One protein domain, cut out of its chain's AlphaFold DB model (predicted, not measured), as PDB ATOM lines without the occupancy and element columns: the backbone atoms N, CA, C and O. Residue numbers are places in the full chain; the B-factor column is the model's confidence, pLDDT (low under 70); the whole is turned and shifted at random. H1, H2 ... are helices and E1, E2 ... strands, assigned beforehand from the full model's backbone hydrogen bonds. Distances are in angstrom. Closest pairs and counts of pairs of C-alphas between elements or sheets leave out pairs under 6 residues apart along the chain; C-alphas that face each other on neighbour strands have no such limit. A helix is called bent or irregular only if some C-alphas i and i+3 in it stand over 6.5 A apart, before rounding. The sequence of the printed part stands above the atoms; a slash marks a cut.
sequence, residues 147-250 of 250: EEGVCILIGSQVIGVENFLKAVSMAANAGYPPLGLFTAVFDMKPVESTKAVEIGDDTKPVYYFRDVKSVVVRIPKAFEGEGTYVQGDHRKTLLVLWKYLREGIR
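What this domain is: This is residues 147 to 250 of the 250 residues of an uncharacterized protein of Thermotogae bacterium (UniProt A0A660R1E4). A small slab of three parallel strands has H4 packed over one face, with H1 side by side with H4 and the short H2 and H3 gathered near the beginning of H4. H5 leads away from this body as an arm that touches no other helix, and residues 239 to 250 stick out. The printed part has 104 residues, with five named helices and three named strands in the order E1 H1 E2 H2 H3 H4 E3 H5; the sheet's order is E1 E2 E3, and the class is mixed, helices and strands. The whole is compact, with a radius of gyration of the C-alphas of 14.2 A and spans of 37 by 35 by 22 A.

How they stand to each other: The inner strand E2, residues 182 to 187, is parallel to the edge strand E1, residues 150 to 154, at 10 degrees, with N 153 and O 184 within hydrogen-bond range at 2.8 A. E2 is also parallel to the edge strand E3, residues 226 to 231, at 16 degrees, with N 183 and O 226 at 2.8 A. H4, residues 210 to 222, is on the sheet, two layers, a helix on one face of a sheet. It lies over E2 and E3 at a height over the sheet of 8.1 A and runs along the strands, at 9 degrees to E3 on the local plane; the closest C-alphas of H4 and E3 are those of Val 216 and Gly 227, 4.2 A apart. H4 is the hub, touching three helices, and is irregular, with C-alphas 216 and 219 7.0 A apart. H1, residues 159 to 173, touches it at a shallow tilt of 19 degrees, the same way, closest at the C-alphas of Val 161 and Asp 211, 5.6 A apart. H1 only grazes the sheet, with residues 160 to 164. E1, H1 and E2 form a strand-helix-strand unit, two parallel neighbour strands with a helix between, with a right-handed crossover. H2, residues 195 to 199, touches H4, closest at the C-alphas of Val 197 and Lys 213, 6.0 A apart. H3, residues 205 to 208, touches H2, closest at the C-alphas of Val 197 and Tyr 207, 4.9 A apart. H3 and H4 only just touch, and only at the corner, with 3 pairs of C-alphas within 8 A; the closest are those of Tyr 207 and Lys 213, 6.4 A apart, and H4 touches H3 with residues 212 to 213 alone. E2, H2, H3, H4 and E3 form a second strand-helix-strand unit. H5, residues 234 to 248, only grazes the sheet, with residues 234 to 238, and is apart from H1, H2, H3 and H4. Every O i to N i+4 pair is within hydrogen-bond range in H1 and H2, against 6 of 9 in H4 and 10 of 11 in H5; H3 is too short for such a pair.

Where its parts are: E1 begins at C-alpha 150, (30.726, -32.047, 123.884). From first to last C-alpha, E2 and E3 each measure 16.7 A, H1 21.0 A, H4 15.6 A and H5 20.8 A. H4 begins at C-alpha 210, (18.008, -18.412, 123.579). H5 ends at C-alpha 248, (45.937, -32.400, 121.063); it is neither bent nor irregular, but only just: C-alphas 235 and 238 are 6.1 A apart.

The domain as a whole: The C-alphas of Thr 203 and Arg 250 are the two farthest apart, at 47.2 A. The printed part has no cut and no long link, and ends at the chain's last residue. Its mean pLDDT is 95.3, and residue 250 alone is under 70.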
ATOM      1  N   GLU A 147      27.131 -38.991 126.925       93.25
ATOM      2  CA  GLU A 147      27.528 -38.960 128.334       93.25
ATOM      3  C   GLU A 147      28.927 -38.346 128.400       93.25
ATOM      4  O   GLU A 147      29.798 -38.718 127.613       93.25
ATOM      5  N   GLU A 148      29.111 -37.321 129.238       95.06
ATOM      6  CA  GLU A 148      30.343 -36.511 129.292       95.06
ATOM      7  C   GLU A 148      30.756 -35.931 127.916       95.06
ATOM      8  O   GLU A 148      31.919 -35.634 127.638       95.06
ATOM      9  N   GLY A 149      29.773 -35.778 127.022       94.88
ATOM     10  CA  GLY A 149      29.965 -35.368 125.637       94.88
ATOM     11  C   GLY A 149      30.090 -33.856 125.449       94.88
ATOM     12  O   GLY A 149      29.738 -33.052 126.313       94.88
ATOM     13  N   VAL A 150      30.544 -33.455 124.260       96.56
ATOM     14  CA  VAL A 150      30.726 -32.047 123.884       96.56
ATOM     15  C   VAL A 150      29.681 -31.622 122.852       96.56
ATOM     16  O   VAL A 150      29.561 -32.233 121.793       96.56
ATOM     17  N   CYS A 151      28.975 -30.520 123.108       97.75
ATOM     18  CA  CYS A 151      28.082 -29.887 122.136       97.75
ATOM     19  C   CYS A 151      28.538 -28.456 121.825       97.75
ATOM     20  O   CYS A 151      28.579 -27.595 122.706       97.75
ATOM     21  N   ILE A 152      28.849 -28.180 120.556       97.88
ATOM     22  CA  ILE A 152      29.268 -26.850 120.103       97.88
ATOM     23  C   ILE A 152      28.203 -26.267 119.180       97.88
ATOM     24  O   ILE A 152      27.913 -26.811 118.117       97.88
ATOM     25  N   LEU A 153      27.666 -25.114 119.564       98.12
ATOM     26  CA  LEU A 153      26.721 -24.341 118.773       98.12
ATOM     27  C   LEU A 153      27.419 -23.118 118.175       98.12
ATOM     28  O   LEU A 153      27.949 -22.279 118.902       98.12
ATOM     29  N   ILE A 154      27.390 -22.976 116.850       97.31
ATOM     30  CA  ILE A 154      28.085 -21.893 116.142       97.31
ATOM     31  C   ILE A 154      27.056 -21.011 115.438       97.31
ATOM     32  O   ILE A 154      26.364 -21.466 114.531       97.31
ATOM     33  N   GLY A 155      26.941 -19.748 115.857       95.00
ATOM     34  CA  GLY A 155      26.150 -18.724 115.158       95.00
ATOM     35  C   GLY A 155      24.642 -18.982 115.051       95.00
ATOM     36  O   GLY A 155      23.962 -18.288 114.300       95.00
ATOM     37  N   SER A 156      24.097 -19.964 115.774       95.25
ATOM     38  CA  SER A 156      22.669 -20.277 115.749       95.25
ATOM     39  C   SER A 156      21.971 -19.716 116.979       95.25
ATOM     40  O   SER A 156      22.375 -19.984 118.105       95.25
ATOM     41  N   GLN A 157      20.896 -18.960 116.772       92.75
ATOM     42  CA  GLN A 157      20.127 -18.350 117.867       92.75
ATOM     43  C   GLN A 157      18.732 -18.958 118.030       92.75
ATOM     44  O   GLN A 157      18.081 -18.739 119.048       92.75
ATOM     45  N   VAL A 158      18.270 -19.723 117.034       94.12
ATOM     46  CA  VAL A 158      16.921 -20.304 117.012       94.12
ATOM     47  C   VAL A 158      16.985 -21.774 116.625       94.12
ATOM     48  O   VAL A 158      16.832 -22.621 117.492       94.12
ATOM     49  N   ILE A 159      17.260 -22.099 115.358       96.75
ATOM     50  CA  ILE A 159      17.112 -23.469 114.839       96.75
ATOM     51  C   ILE A 159      17.963 -24.479 115.616       96.75
ATOM     52  O   ILE A 159      17.416 -25.391 116.227       96.75
ATOM     53  N   GLY A 160      19.283 -24.283 115.679       97.31
ATOM     54  CA  GLY A 160      20.167 -25.201 116.401       97.31
ATOM     55  C   GLY A 160      19.858 -25.261 117.898       97.31
ATOM     56  O   GLY A 160      19.858 -26.340 118.482       97.31
ATOM     57  N   VAL A 161      19.509 -24.120 118.506       97.94
ATOM     58  CA  VAL A 161      19.138 -24.033 119.928       97.94
ATOM     59  C   VAL A 161      17.898 -24.865 120.233       97.94
ATOM     60  O   VAL A 161      17.892 -25.658 121.172       97.94
ATOM     61  N   GLU A 162      16.830 -24.659 119.464       97.75
ATOM     62  CA  GLU A 162      15.554 -25.312 119.712       97.75
ATOM     63  C   GLU A 162      15.649 -26.806 119.408       97.75
ATOM     64  O   GLU A 162      15.196 -27.602 120.226       97.75
ATOM     65  N   ASN A 163      16.301 -27.206 118.314       97.81
ATOM     66  CA  ASN A 163      16.467 -28.624 117.994       97.81
ATOM     67  C   ASN A 163      17.291 -29.352 119.051       97.81
ATOM     68  O   ASN A 163      16.859 -30.399 119.524       97.81
ATOM     69  N   PHE A 164      18.414 -28.777 119.495       98.38
ATOM     70  CA  PHE A 164      19.216 -29.387 120.553       98.38
ATOM     71  C   PHE A 164      18.431 -29.493 121.867       98.38
ATOM     72  O   PHE A 164      18.391 -30.557 122.478       98.38
ATOM     73  N   LEU A 165      17.711 -28.437 122.265       98.31
ATOM     74  CA  LEU A 165      16.870 -28.462 123.464       98.31
ATOM     75  C   LEU A 165      15.790 -29.555 123.401       98.31
ATOM     76  O   LEU A 165      15.539 -30.229 124.401       98.31
ATOM     77  N   LYS A 166      15.129 -29.727 122.250       98.44
ATOM     78  CA  LYS A 166      14.096 -30.760 122.090       98.44
ATOM     79  C   LYS A 166      14.710 -32.157 122.051       98.44
ATOM     80  O   LYS A 166      14.154 -33.048 122.685       98.44
ATOM     81  N   ALA A 167      15.853 -32.332 121.391       98.44
ATOM     82  CA  ALA A 167      16.594 -33.590 121.372       98.44
ATOM     83  C   ALA A 167      17.007 -34.023 122.790       98.44
ATOM     84  O   ALA A 167      16.691 -35.136 123.200       98.44
ATOM     85  N   VAL A 168      17.588 -33.113 123.585       98.25
ATOM     86  CA  VAL A 168      17.927 -33.358 125.001       98.25
ATOM     87  C   VAL A 168      16.687 -33.737 125.813       98.25
ATOM     88  O   VAL A 168      16.714 -34.688 126.591       98.25
ATOM     89  N   SER A 169      15.571 -33.026 125.619       98.12
ATOM     90  CA  SER A 169      14.323 -33.353 126.312       98.12
ATOM     91  C   SER A 169      13.772 -34.723 125.915       98.12
ATOM     92  O   SER A 169      13.235 -35.416 126.776       98.12
ATOM     93  N   MET A 170      13.861 -35.112 124.641       98.38
ATOM     94  CA  MET A 170      13.432 -36.432 124.175       98.38
ATOM     95  C   MET A 170      14.310 -37.539 124.752       98.38
ATOM     96  O   MET A 170      13.766 -38.510 125.269       98.38
ATOM     97  N   ALA A 171      15.631 -37.361 124.722       97.81
ATOM     98  CA  ALA A 171      16.599 -38.284 125.303       97.81
ATOM     99  C   ALA A 171      16.312 -38.536 126.795       97.81
ATOM    100  O   ALA A 171      16.087 -39.673 127.209       97.81
ATOM    101  N   ALA A 172      16.169 -37.464 127.583       97.38
ATOM    102  CA  ALA A 172      15.821 -37.563 128.998       97.38
ATOM    103  C   ALA A 172      14.454 -38.232 129.234       97.38
ATOM    104  O   ALA A 172      14.337 -39.110 130.087       97.38
ATOM    105  N   ASN A 173      13.424 -37.872 128.456       97.88
ATOM    106  CA  ASN A 173      12.093 -38.487 128.560       97.88
ATOM    107  C   ASN A 173      12.090 -39.979 128.189       97.88
ATOM    108  O   ASN A 173      11.255 -40.728 128.693       97.88
ATOM    109  N   ALA A 174      13.005 -40.412 127.321       97.75
ATOM    110  CA  ALA A 174      13.192 -41.812 126.954       97.75
ATOM    111  C   ALA A 174      14.002 -42.612 127.994       97.75
ATOM    112  O   ALA A 174      14.162 -43.818 127.827       97.75
ATOM    113  N   GLY A 175      14.483 -41.970 129.067       97.38
ATOM    114  CA  GLY A 175      15.277 -42.605 130.122       97.38
ATOM    115  C   GLY A 175      16.791 -42.540 129.913       97.38
ATOM    116  O   GLY A 175      17.521 -43.156 130.684       97.38
ATOM    117  N   TYR A 176      17.258 -41.779 128.921       97.44
ATOM    118  CA  TYR A 176      18.674 -41.611 128.583       97.44
ATOM    119  C   TYR A 176      19.063 -40.125 128.662       97.44
ATOM    120  O   TYR A 176      19.270 -39.477 127.636       97.44
ATOM    121  N   PRO A 177      19.049 -39.512 129.861       96.44
ATOM    122  CA  PRO A 177      19.436 -38.115 130.004       96.44
ATOM    123  C   PRO A 177      20.922 -37.945 129.657       96.44
ATOM    124  O   PRO A 177      21.737 -38.731 130.139       96.44
ATOM    125  N   PRO A 178      21.298 -36.913 128.883       95.06
ATOM    126  CA  PRO A 178      22.693 -36.713 128.533       95.06
ATOM    127  C   PRO A 178      23.435 -36.018 129.679       95.06
ATOM    128  O   PRO A 178      23.392 -34.791 129.802       95.06
ATOM    129  N   LEU A 179      24.046 -36.806 130.562       96.88
ATOM    130  CA  LEU A 179      24.705 -36.333 131.781       96.88
ATOM    131  C   LEU A 179      26.121 -35.810 131.504       96.88
ATOM    132  O   LEU A 179      26.810 -36.286 130.603       96.88
ATOM    133  N   GLY A 180      26.564 -34.829 132.292       96.75
ATOM    134  CA  GLY A 180      27.946 -34.341 132.277       96.75
ATOM    135  C   GLY A 180      28.341 -33.570 131.016       96.75
ATOM    136  O   GLY A 180      29.524 -33.470 130.703       96.75
ATOM    137  N   LEU A 181      27.378 -33.039 130.256       96.62
ATOM    138  CA  LEU A 181      27.666 -32.359 128.990       96.62
ATOM    139  C   LEU A 181      28.556 -31.127 129.167       96.62
ATOM    140  O   LEU A 181      28.263 -30.252 129.980       96.62
ATOM    141  N   PHE A 182      29.544 -30.979 128.288       97.94
ATOM    142  CA  PHE A 182      30.203 -29.701 128.049       97.94
ATOM    143  C   PHE A 182      29.576 -29.009 126.837       97.94
ATOM    144  O   PHE A 182      29.643 -29.508 125.710       97.94
ATOM    145  N   THR A 183      28.975 -27.838 127.031       98.31
ATOM    146  CA  THR A 183      28.385 -27.059 125.938       98.31
ATOM    147  C   THR A 183      29.165 -25.777 125.677       98.31
ATOM    148  O   THR A 183      29.653 -25.106 126.586       98.31
ATOM    149  N   ALA A 184      29.271 -25.387 124.410       98.00
ATOM    150  CA  ALA A 184      29.898 -24.130 124.032       98.00
ATOM    151  C   ALA A 184      29.100 -23.422 122.942       98.00
ATOM    152  O   ALA A 184      28.776 -24.011 121.914       98.00
ATOM    153  N   VAL A 185      28.828 -22.135 123.139       98.31
ATOM    154  CA  VAL A 185      28.241 -21.274 122.107       98.31
ATOM    155  C   VAL A 185      29.305 -20.332 121.558       98.31
ATOM    156  O   VAL A 185      29.940 -19.608 122.318       98.31
ATOM    157  N   PHE A 186      29.471 -20.308 120.239       98.00
ATOM    158  CA  PHE A 186      30.357 -19.396 119.518       98.00
ATOM    159  C   PHE A 186      29.525 -18.378 118.737       98.00
ATOM    160  O   PHE A 186      28.893 -18.714 117.731       98.00
ATOM    161  N   ASP A 187      29.543 -17.116 119.155       96.88
ATOM    162  CA  ASP A 187      28.788 -16.040 118.505       96.88
ATOM    163  C   ASP A 187      29.514 -14.690 118.690       96.88
ATOM    164  O   ASP A 187      30.407 -14.532 119.521       96.88
ATOM    165  N   MET A 188      29.189 -13.714 117.851       95.38
ATOM    166  CA  MET A 188      29.780 -12.380 117.859       95.38
ATOM    167  C   MET A 188      29.047 -11.422 118.798       95.38
ATOM    168  O   MET A 188      29.631 -10.413 119.201       95.38
ATOM    169  N   LYS A 189      27.777 -11.701 119.131       94.44
ATOM    170  CA  LYS A 189      26.981 -10.793 119.968       94.44
ATOM    171  C   LYS A 189      27.591 -10.650 121.374       94.44
ATOM    172  O   LYS A 189      28.110 -11.630 121.918       94.44
ATOM    173  N   PRO A 190      27.545  -9.448 121.972       94.62
ATOM    174  CA  PRO A 190      28.145  -9.213 123.277       94.62
ATOM    175  C   PRO A 190      27.384  -9.936 124.392       94.62
ATOM    176  O   PRO A 190      26.165  -9.794 124.511       94.62
ATOM    177  N   VAL A 191      28.115 -10.681 125.226       95.88
ATOM    178  CA  VAL A 191      27.598 -11.323 126.444       95.88
ATOM    179  C   VAL A 191      28.617 -11.125 127.559       95.88
ATOM    180  O   VAL A 191      29.636 -11.801 127.615       95.88
ATOM    181  N   GLU A 192      28.339 -10.178 128.454       91.25
ATOM    182  CA  GLU A 192      29.237  -9.866 129.575       91.25
ATOM    183  C   GLU A 192      29.144 -10.901 130.703       91.25
ATOM    184  O   GLU A 192      30.131 -11.193 131.372       91.25
ATOM    185  N   SER A 193      27.945 -11.439 130.946       93.75
ATOM    186  CA  SER A 193      27.695 -12.396 132.022       93.75
ATOM    187  C   SER A 193      26.427 -13.213 131.777       93.75
ATOM    188  O   SER A 193      25.416 -12.693 131.299       93.75
ATOM    189  N   THR A 194      26.457 -14.480 132.189       96.00
ATOM    190  CA  THR A 194      25.307 -15.396 132.247       96.00
ATOM    191  C   THR A 194      24.468 -15.227 133.515       96.00
ATOM    192  O   THR A 194      23.359 -15.752 133.584       96.00
ATOM    193  N   LYS A 195      24.929 -14.449 134.504       95.94
ATOM    194  CA  LYS A 195      24.301 -14.352 135.834       95.94
ATOM    195  C   LYS A 195      22.820 -13.981 135.785       95.94
ATOM    196  O   LYS A 195      22.019 -14.560 136.510       95.94
ATOM    197  N   ALA A 196      22.440 -13.041 134.919       94.94
ATOM    198  CA  ALA A 196      21.040 -12.644 134.764       94.94
ATOM    199  C   ALA A 196      20.159 -13.809 134.279       94.94
ATOM    200  O   ALA A 196      19.023 -13.959 134.716       94.94
ATOM    201  N   VAL A 197      20.697 -14.684 133.427       96.38
ATOM    202  CA  VAL A 197      20.017 -15.909 132.993       96.38
ATOM    203  C   VAL A 197      19.878 -16.895 134.151       96.38
ATOM    204  O   VAL A 197      18.803 -17.462 134.343       96.38
ATOM    205  N   GLU A 198      20.948 -17.091 134.920       95.19
ATOM    206  CA  GLU A 198      21.010 -18.047 136.032       95.19
ATOM    207  C   GLU A 198      20.023 -17.724 137.156       95.19
ATOM    208  O   GLU A 198      19.435 -18.643 137.728       95.19
ATOM    209  N   ILE A 199      19.836 -16.433 137.457       96.25
ATOM    210  CA  ILE A 199      18.908 -15.952 138.495       96.25
ATOM    211  C   ILE A 199      17.507 -15.636 137.957       96.25
ATOM    212  O   ILE A 199      16.618 -15.311 138.738       96.25
ATOM    213  N   GLY A 200      17.301 -15.719 136.640       95.31
ATOM    214  CA  GLY A 200      16.013 -15.434 136.013       95.31
ATOM    215  C   GLY A 200      15.634 -13.951 135.943       95.31
ATOM    216  O   GLY A 200      14.447 -13.643 135.955       95.31
ATOM    217  N   ASP A 201      16.610 -13.046 135.869       96.25
ATOM    218  CA  ASP A 201      16.389 -11.601 135.727       96.25
ATOM    219  C   ASP A 201      15.990 -11.248 134.284       96.25
ATOM    220  O   ASP A 201      16.833 -11.060 133.401       96.25
ATOM    221  N   ASP A 202      14.682 -11.160 134.050       96.25
ATOM    222  CA  ASP A 202      14.070 -10.860 132.755       96.25
ATOM    223  C   ASP A 202      14.097  -9.374 132.366       96.25
ATOM    224  O   ASP A 202      13.686  -9.018 131.257       96.25
ATOM    225  N   THR A 203      14.657  -8.517 133.226       96.62
ATOM    226  CA  THR A 203      14.910  -7.103 132.918       96.62
ATOM    227  C   THR A 203      16.174  -6.913 132.077       96.62
ATOM    228  O   THR A 203      16.401  -5.836 131.516       96.62
ATOM    229  N   LYS A 204      17.018  -7.950 131.963       96.44
ATOM    230  CA  LYS A 204      18.276  -7.913 131.206       96.44
ATOM    231  C   LYS A 204      18.119  -8.535 129.815       96.44
ATOM    232  O   LYS A 204      17.607  -9.647 129.707       96.44
ATOM    233  N   PRO A 205      18.661  -7.913 128.747       95.00
ATOM    234  CA  PRO A 205      18.561  -8.450 127.387       95.00
ATOM    235  C   PRO A 205      19.067  -9.893 127.231       95.00
ATOM    236  O   PRO A 205      18.428 -10.697 126.555       95.00
ATOM    237  N   VAL A 206      20.166 -10.250 127.908       95.62
ATOM    238  CA  VAL A 206      20.771 -11.595 127.839       95.62
ATOM    239  C   VAL A 206      19.809 -12.712 128.267       95.62
ATOM    240  O   VAL A 206      19.921 -13.835 127.783       95.62
ATOM    241  N   TYR A 207      18.804 -12.410 129.098       94.94
ATOM    242  CA  TYR A 207      17.766 -13.369 129.486       94.94
ATOM    243  C   TYR A 207      16.943 -13.892 128.298       94.94
ATOM    244  O   TYR A 207      16.353 -14.978 128.378       94.94
ATOM    245  N   TYR A 208      16.905 -13.145 127.194       94.69
ATOM    246  CA  TYR A 208      16.181 -13.498 125.974       94.69
ATOM    247  C   TYR A 208      17.074 -14.128 124.899       94.69
ATOM    248  O   TYR A 208      16.554 -14.628 123.903       94.69
ATOM    249  N   PHE A 209      18.393 -14.177 125.100       96.38
ATOM    250  CA  PHE A 209      19.305 -14.851 124.177       96.38
ATOM    251  C   PHE A 209      19.154 -16.359 124.357       96.38
ATOM    252  O   PHE A 209      19.614 -16.931 125.344       96.38
ATOM    253  N   ARG A 210      18.423 -17.006 123.444       96.12
ATOM    254  CA  ARG A 210      18.008 -18.412 123.579       96.12
ATOM    255  C   ARG A 210      19.187 -19.374 123.611       96.12
ATOM    256  O   ARG A 210      19.124 -20.351 124.351       96.12
ATOM    257  N   ASP A 211      20.236 -19.084 122.858       97.06
ATOM    258  CA  ASP A 211      21.492 -19.829 122.826       97.06
ATOM    259  C   ASP A 211      22.214 -19.782 124.179       97.06
ATOM    260  O   ASP A 211      22.535 -20.830 124.731       97.06
ATOM    261  N   VAL A 212      22.344 -18.601 124.790       97.75
ATOM    262  CA  VAL A 212      22.904 -18.467 126.146       97.75
ATOM    263  C   VAL A 212      21.984 -19.144 127.161       97.75
ATOM    264  O   VAL A 212      22.397 -19.980 127.960       97.75
ATOM    265  N   LYS A 213      20.691 -18.824 127.101       96.94
ATOM    266  CA  LYS A 213      19.692 -19.309 128.048       96.94
ATOM    267  C   LYS A 213      19.587 -20.822 128.072       96.94
ATOM    268  O   LYS A 213      19.528 -21.409 129.147       96.94
ATOM    269  N   SER A 214      19.504 -21.440 126.903       97.44
ATOM    270  CA  SER A 214      19.227 -22.868 126.787       97.44
ATOM    271  C   SER A 214      20.519 -23.666 126.762       97.44
ATOM    272  O   SER A 214      20.665 -24.568 127.577       97.44
ATOM    273  N   VAL A 215      21.456 -23.315 125.875       98.06
ATOM    274  CA  VAL A 215      22.639 -24.140 125.604       98.06
ATOM    275  C   VAL A 215      23.744 -23.893 126.621       98.06
ATOM    276  O   VAL A 215      24.309 -24.861 127.103       98.06
ATOM    277  N   VAL A 216      24.017 -22.641 127.003       98.19
ATOM    278  CA  VAL A 216      25.087 -22.330 127.974       98.19
ATOM    279  C   VAL A 216      24.639 -22.566 129.418       98.19
ATOM    280  O   VAL A 216      25.416 -23.046 130.231       98.19
ATOM    281  N   VAL A 217      23.391 -22.229 129.761       97.94
ATOM    282  CA  VAL A 217      22.950 -22.228 131.168       97.94
ATOM    283  C   VAL A 217      22.032 -23.400 131.509       97.94
ATOM    284  O   VAL A 217      22.350 -24.194 132.389       97.94
ATOM    285  N   ARG A 218      20.857 -23.504 130.876       97.31
ATOM    286  CA  ARG A 218      19.803 -24.418 131.355       97.31
ATOM    287  C   ARG A 218      20.099 -25.891 131.116       97.31
ATOM    288  O   ARG A 218      19.879 -26.669 132.033       97.31
ATOM    289  N   ILE A 219      20.536 -26.264 129.913       97.44
ATOM    290  CA  ILE A 219      20.796 -27.669 129.569       97.44
ATOM    291  C   ILE A 219      21.928 -28.231 130.441       97.44
ATOM    292  O   ILE A 219      21.658 -29.197 131.148       97.44
ATOM    293  N   PRO A 220      23.128 -27.618 130.508       96.94
ATOM    294  CA  PRO A 220      24.207 -28.151 131.340       96.94
ATOM    295  C   PRO A 220      23.809 -28.231 132.814       96.94
ATOM    296  O   PRO A 220      23.927 -29.283 133.430       96.94
ATOM    297  N   LYS A 221      23.202 -27.169 133.365       96.38
ATOM    298  CA  LYS A 221      22.760 -27.150 134.769       96.38
ATOM    299  C   LYS A 221      21.712 -28.219 135.095       96.38
ATOM    300  O   LYS A 221      21.650 -28.667 136.235       96.38
ATOM    301  N   ALA A 222      20.863 -28.589 134.137       96.75
ATOM    302  CA  ALA A 222      19.842 -29.614 134.337       96.75
ATOM    303  C   ALA A 222      20.415 -31.039 134.365       96.75
ATOM    304  O   ALA A 222      19.768 -31.922 134.920       96.75
ATOM    305  N   PHE A 223      21.602 -31.252 133.789       96.00
ATOM    306  CA  PHE A 223      22.198 -32.573 133.591       96.00
ATOM    307  C   PHE A 223      23.662 -32.628 134.047       96.00
ATOM    308  O   PHE A 223      24.481 -33.289 133.420       96.00
ATOM    309  N   GLU A 224      23.992 -31.923 135.134       96.50
ATOM    310  CA  GLU A 224      25.310 -31.979 135.799       96.50
ATOM    311  C   GLU A 224      26.503 -31.648 134.881       96.50
ATOM    312  O   GLU A 224      27.613 -32.130 135.075       96.50
ATOM    313  N   GLY A 225      26.268 -30.814 133.870       97.12
ATOM    314  CA  GLY A 225      27.265 -30.371 132.905       97.12
ATOM    315  C   GLY A 225      27.733 -28.930 133.112       97.12
ATOM    316  O   GLY A 225      27.257 -28.197 133.984       97.12
ATOM    317  N   GLU A 226      28.615 -28.489 132.219       97.94
ATOM    318  CA  GLU A 226      29.150 -27.129 132.172       97.94
ATOM    319  C   GLU A 226      28.892 -26.479 130.811       97.94
ATOM    320  O   GLU A 226      28.930 -27.133 129.772       97.94
ATOM    321  N   GLY A 227      28.635 -25.172 130.806       97.75
ATOM    322  CA  GLY A 227      28.417 -24.422 129.577       97.75
ATOM    323  C   GLY A 227      29.246 -23.152 129.516       97.75
ATOM    324  O   GLY A 227      29.399 -22.443 130.511       97.75
ATOM    325  N   THR A 228      29.753 -22.831 128.327       97.69
ATOM    326  CA  THR A 228      30.543 -21.620 128.087       97.69
ATOM    327  C   THR A 228      30.074 -20.834 126.865       97.69
ATOM    328  O   THR A 228      29.524 -21.377 125.904       97.69
ATOM    329  N   TYR A 229      30.309 -19.525 126.893       97.88
ATOM    330  CA  TYR A 229      30.050 -18.623 125.778       97.88
ATOM    331  C   TYR A 229      31.366 -18.026 125.278       97.88
ATOM    332  O   TYR A 229      32.080 -17.347 126.016       97.88
ATOM    333  N   VAL A 230      31.677 -18.258 124.007       97.19
ATOM    334  CA  VAL A 230      32.881 -17.772 123.336       97.19
ATOM    335  C   VAL A 230      32.500 -16.631 122.402       97.19
ATOM    336  O   VAL A 230      32.066 -16.843 121.267       97.19
ATOM    337  N   GLN A 231      32.693 -15.402 122.881       96.75
ATOM    338  CA  GLN A 231      32.455 -14.205 122.083       96.75
ATOM    339  C   GLN A 231      33.589 -13.972 121.078       96.75
ATOM    340  O   GLN A 231      34.745 -13.789 121.465       96.75
ATOM    341  N   GLY A 232      33.272 -13.884 119.785       96.44
ATOM    342  CA  GLY A 232      34.239 -13.424 118.790       96.44
ATOM    343  C   GLY A 232      33.881 -13.733 117.342       96.44
ATOM    344  O   GLY A 232      32.988 -14.518 117.044       96.44
ATOM    345  N   ASP A 233      34.626 -13.110 116.428       95.88
ATOM    346  CA  ASP A 233      34.545 -13.376 114.990       95.88
ATOM    347  C   ASP A 233      34.882 -14.843 114.698       95.88
ATOM    348  O   ASP A 233      35.969 -15.314 115.053       95.88
ATOM    349  N   HIS A 234      33.974 -15.555 114.025       94.44
ATOM    350  CA  HIS A 234      34.127 -16.977 113.701       94.44
ATOM    351  C   HIS A 234      35.391 -17.277 112.895       94.44
ATOM    352  O   HIS A 234      36.009 -18.322 113.094       94.44
ATOM    353  N   ARG A 235      35.856 -16.330 112.068       93.44
ATOM    354  CA  ARG A 235      37.120 -16.456 111.320       93.44
ATOM    355  C   ARG A 235      38.335 -16.527 112.237       93.44
ATOM    356  O   ARG A 235      39.392 -16.964 111.806       93.44
ATOM    357  N   LYS A 236      38.212 -16.085 113.489       95.38
ATOM    358  CA  LYS A 236      39.261 -16.186 114.507       95.38
ATOM    359  C   LYS A 236      38.983 -17.344 115.454       95.38
ATOM    360  O   LYS A 236      39.852 -18.188 115.642       95.38
ATOM    361  N   THR A 237      37.788 -17.394 116.037       95.81
ATOM    362  CA  THR A 237      37.471 -18.352 117.103       95.81
ATOM    363  C   THR A 237      37.510 -19.798 116.612       95.81
ATOM    364  O   THR A 237      38.119 -20.635 117.277       95.81
ATOM    365  N   LEU A 238      36.987 -20.091 115.415       94.12
ATOM    366  CA  LEU A 238      37.009 -21.450 114.860       94.12
ATOM    367  C   LEU A 238      38.408 -21.875 114.398       94.12
ATOM    368  O   LEU A 238      38.787 -23.029 114.580       94.12
ATOM    369  N   LEU A 239      39.210 -20.950 113.855       94.19
ATOM    370  CA  LEU A 239      40.606 -21.242 113.498       94.19
ATOM    371  C   LEU A 239      41.459 -21.537 114.736       94.19
ATOM    372  O   LEU A 239      42.301 -22.434 114.706       94.19
ATOM    373  N   VAL A 240      41.236 -20.799 115.826       94.69
ATOM    374  CA  VAL A 240      41.916 -21.030 117.106       94.69
ATOM    375  C   VAL A 240      41.474 -22.356 117.723       94.69
ATOM    376  O   VAL A 240      42.338 -23.137 118.118       94.69
ATOM    377  N   LEU A 241      40.171 -22.654 117.740       94.06
ATOM    378  CA  LEU A 241      39.653 -23.950 118.190       94.06
ATOM    379  C   LEU A 241      40.304 -25.097 117.409       94.06
ATOM    380  O   LEU A 241      40.859 -26.016 118.004       94.06
ATOM    381  N   TRP A 242      40.309 -25.009 116.076       93.62
ATOM    382  CA  TRP A 242      40.958 -26.003 115.225       93.62
ATOM    383  C   TRP A 242      42.447 -26.170 115.547       93.62
ATOM    384  O   TRP A 242      42.936 -27.298 115.600       93.62
ATOM    385  N   LYS A 243      43.170 -25.069 115.787       93.00
ATOM    386  CA  LYS A 243      44.586 -25.121 116.164       93.00
ATOM    387  C   LYS A 243      44.792 -25.918 117.456       93.00
ATOM    388  O   LYS A 243      45.627 -26.819 117.451       93.00
ATOM    389  N   TYR A 244      44.024 -25.624 118.507       92.25
ATOM    390  CA  TYR A 244      44.123 -26.331 119.788       92.25
ATOM    391  C   TYR A 244      43.760 -27.810 119.663       92.25
ATOM    392  O   TYR A 244      44.516 -28.661 120.126       92.25
ATOM    393  N   LEU A 245      42.656 -28.126 118.980       91.12
ATOM    394  CA  LEU A 245      42.247 -29.514 118.769       91.12
ATOM    395  C   LEU A 245      43.326 -30.296 118.019       91.12
ATOM    396  O   LEU A 245      43.696 -31.384 118.432       91.12
ATOM    397  N   ARG A 246      43.897 -29.718 116.956       88.56
ATOM    398  CA  ARG A 246      44.951 -30.373 116.172       88.56
ATOM    399  C   ARG A 246      46.234 -30.611 116.970       88.56
ATOM    400  O   ARG A 246      46.912 -31.604 116.733       88.56
ATOM    401  N   GLU A 247      46.596 -29.709 117.879       88.31
ATOM    402  CA  GLU A 247      47.760 -29.889 118.756       88.31
ATOM    403  C   GLU A 247      47.562 -31.030 119.767       88.31
ATOM    404  O   GLU A 247      48.547 -31.667 120.143       88.31
ATOM    405  N   GLY A 248      46.312 -31.315 120.152       76.00
ATOM    406  CA  GLY A 248      45.937 -32.400 121.063       76.00
ATOM    407  C   GLY A 248      45.827 -33.796 120.435       76.00
ATOM    408  O   GLY A 248      45.772 -34.766 121.175       76.00
ATOM    409  N   ILE A 249      45.837 -33.926 119.101       71.31
ATOM    410  CA  ILE A 249      45.757 -35.220 118.369       71.31
ATOM    411  C   ILE A 249      47.135 -35.920 118.290       71.31
ATOM    412  O   ILE A 249      47.354 -36.796 117.459       71.31
ATOM    413  N   ARG A 250      48.107 -35.494 119.105       52.06
ATOM    414  CA  ARG A 250      49.462 -36.066 119.110       52.06
ATOM    415  C   ARG A 250      49.517 -37.448 119.739       52.06
ATOM    416  O   ARG A 250      48.903 -37.623 120.809       52.06
TER     417      ARG A 250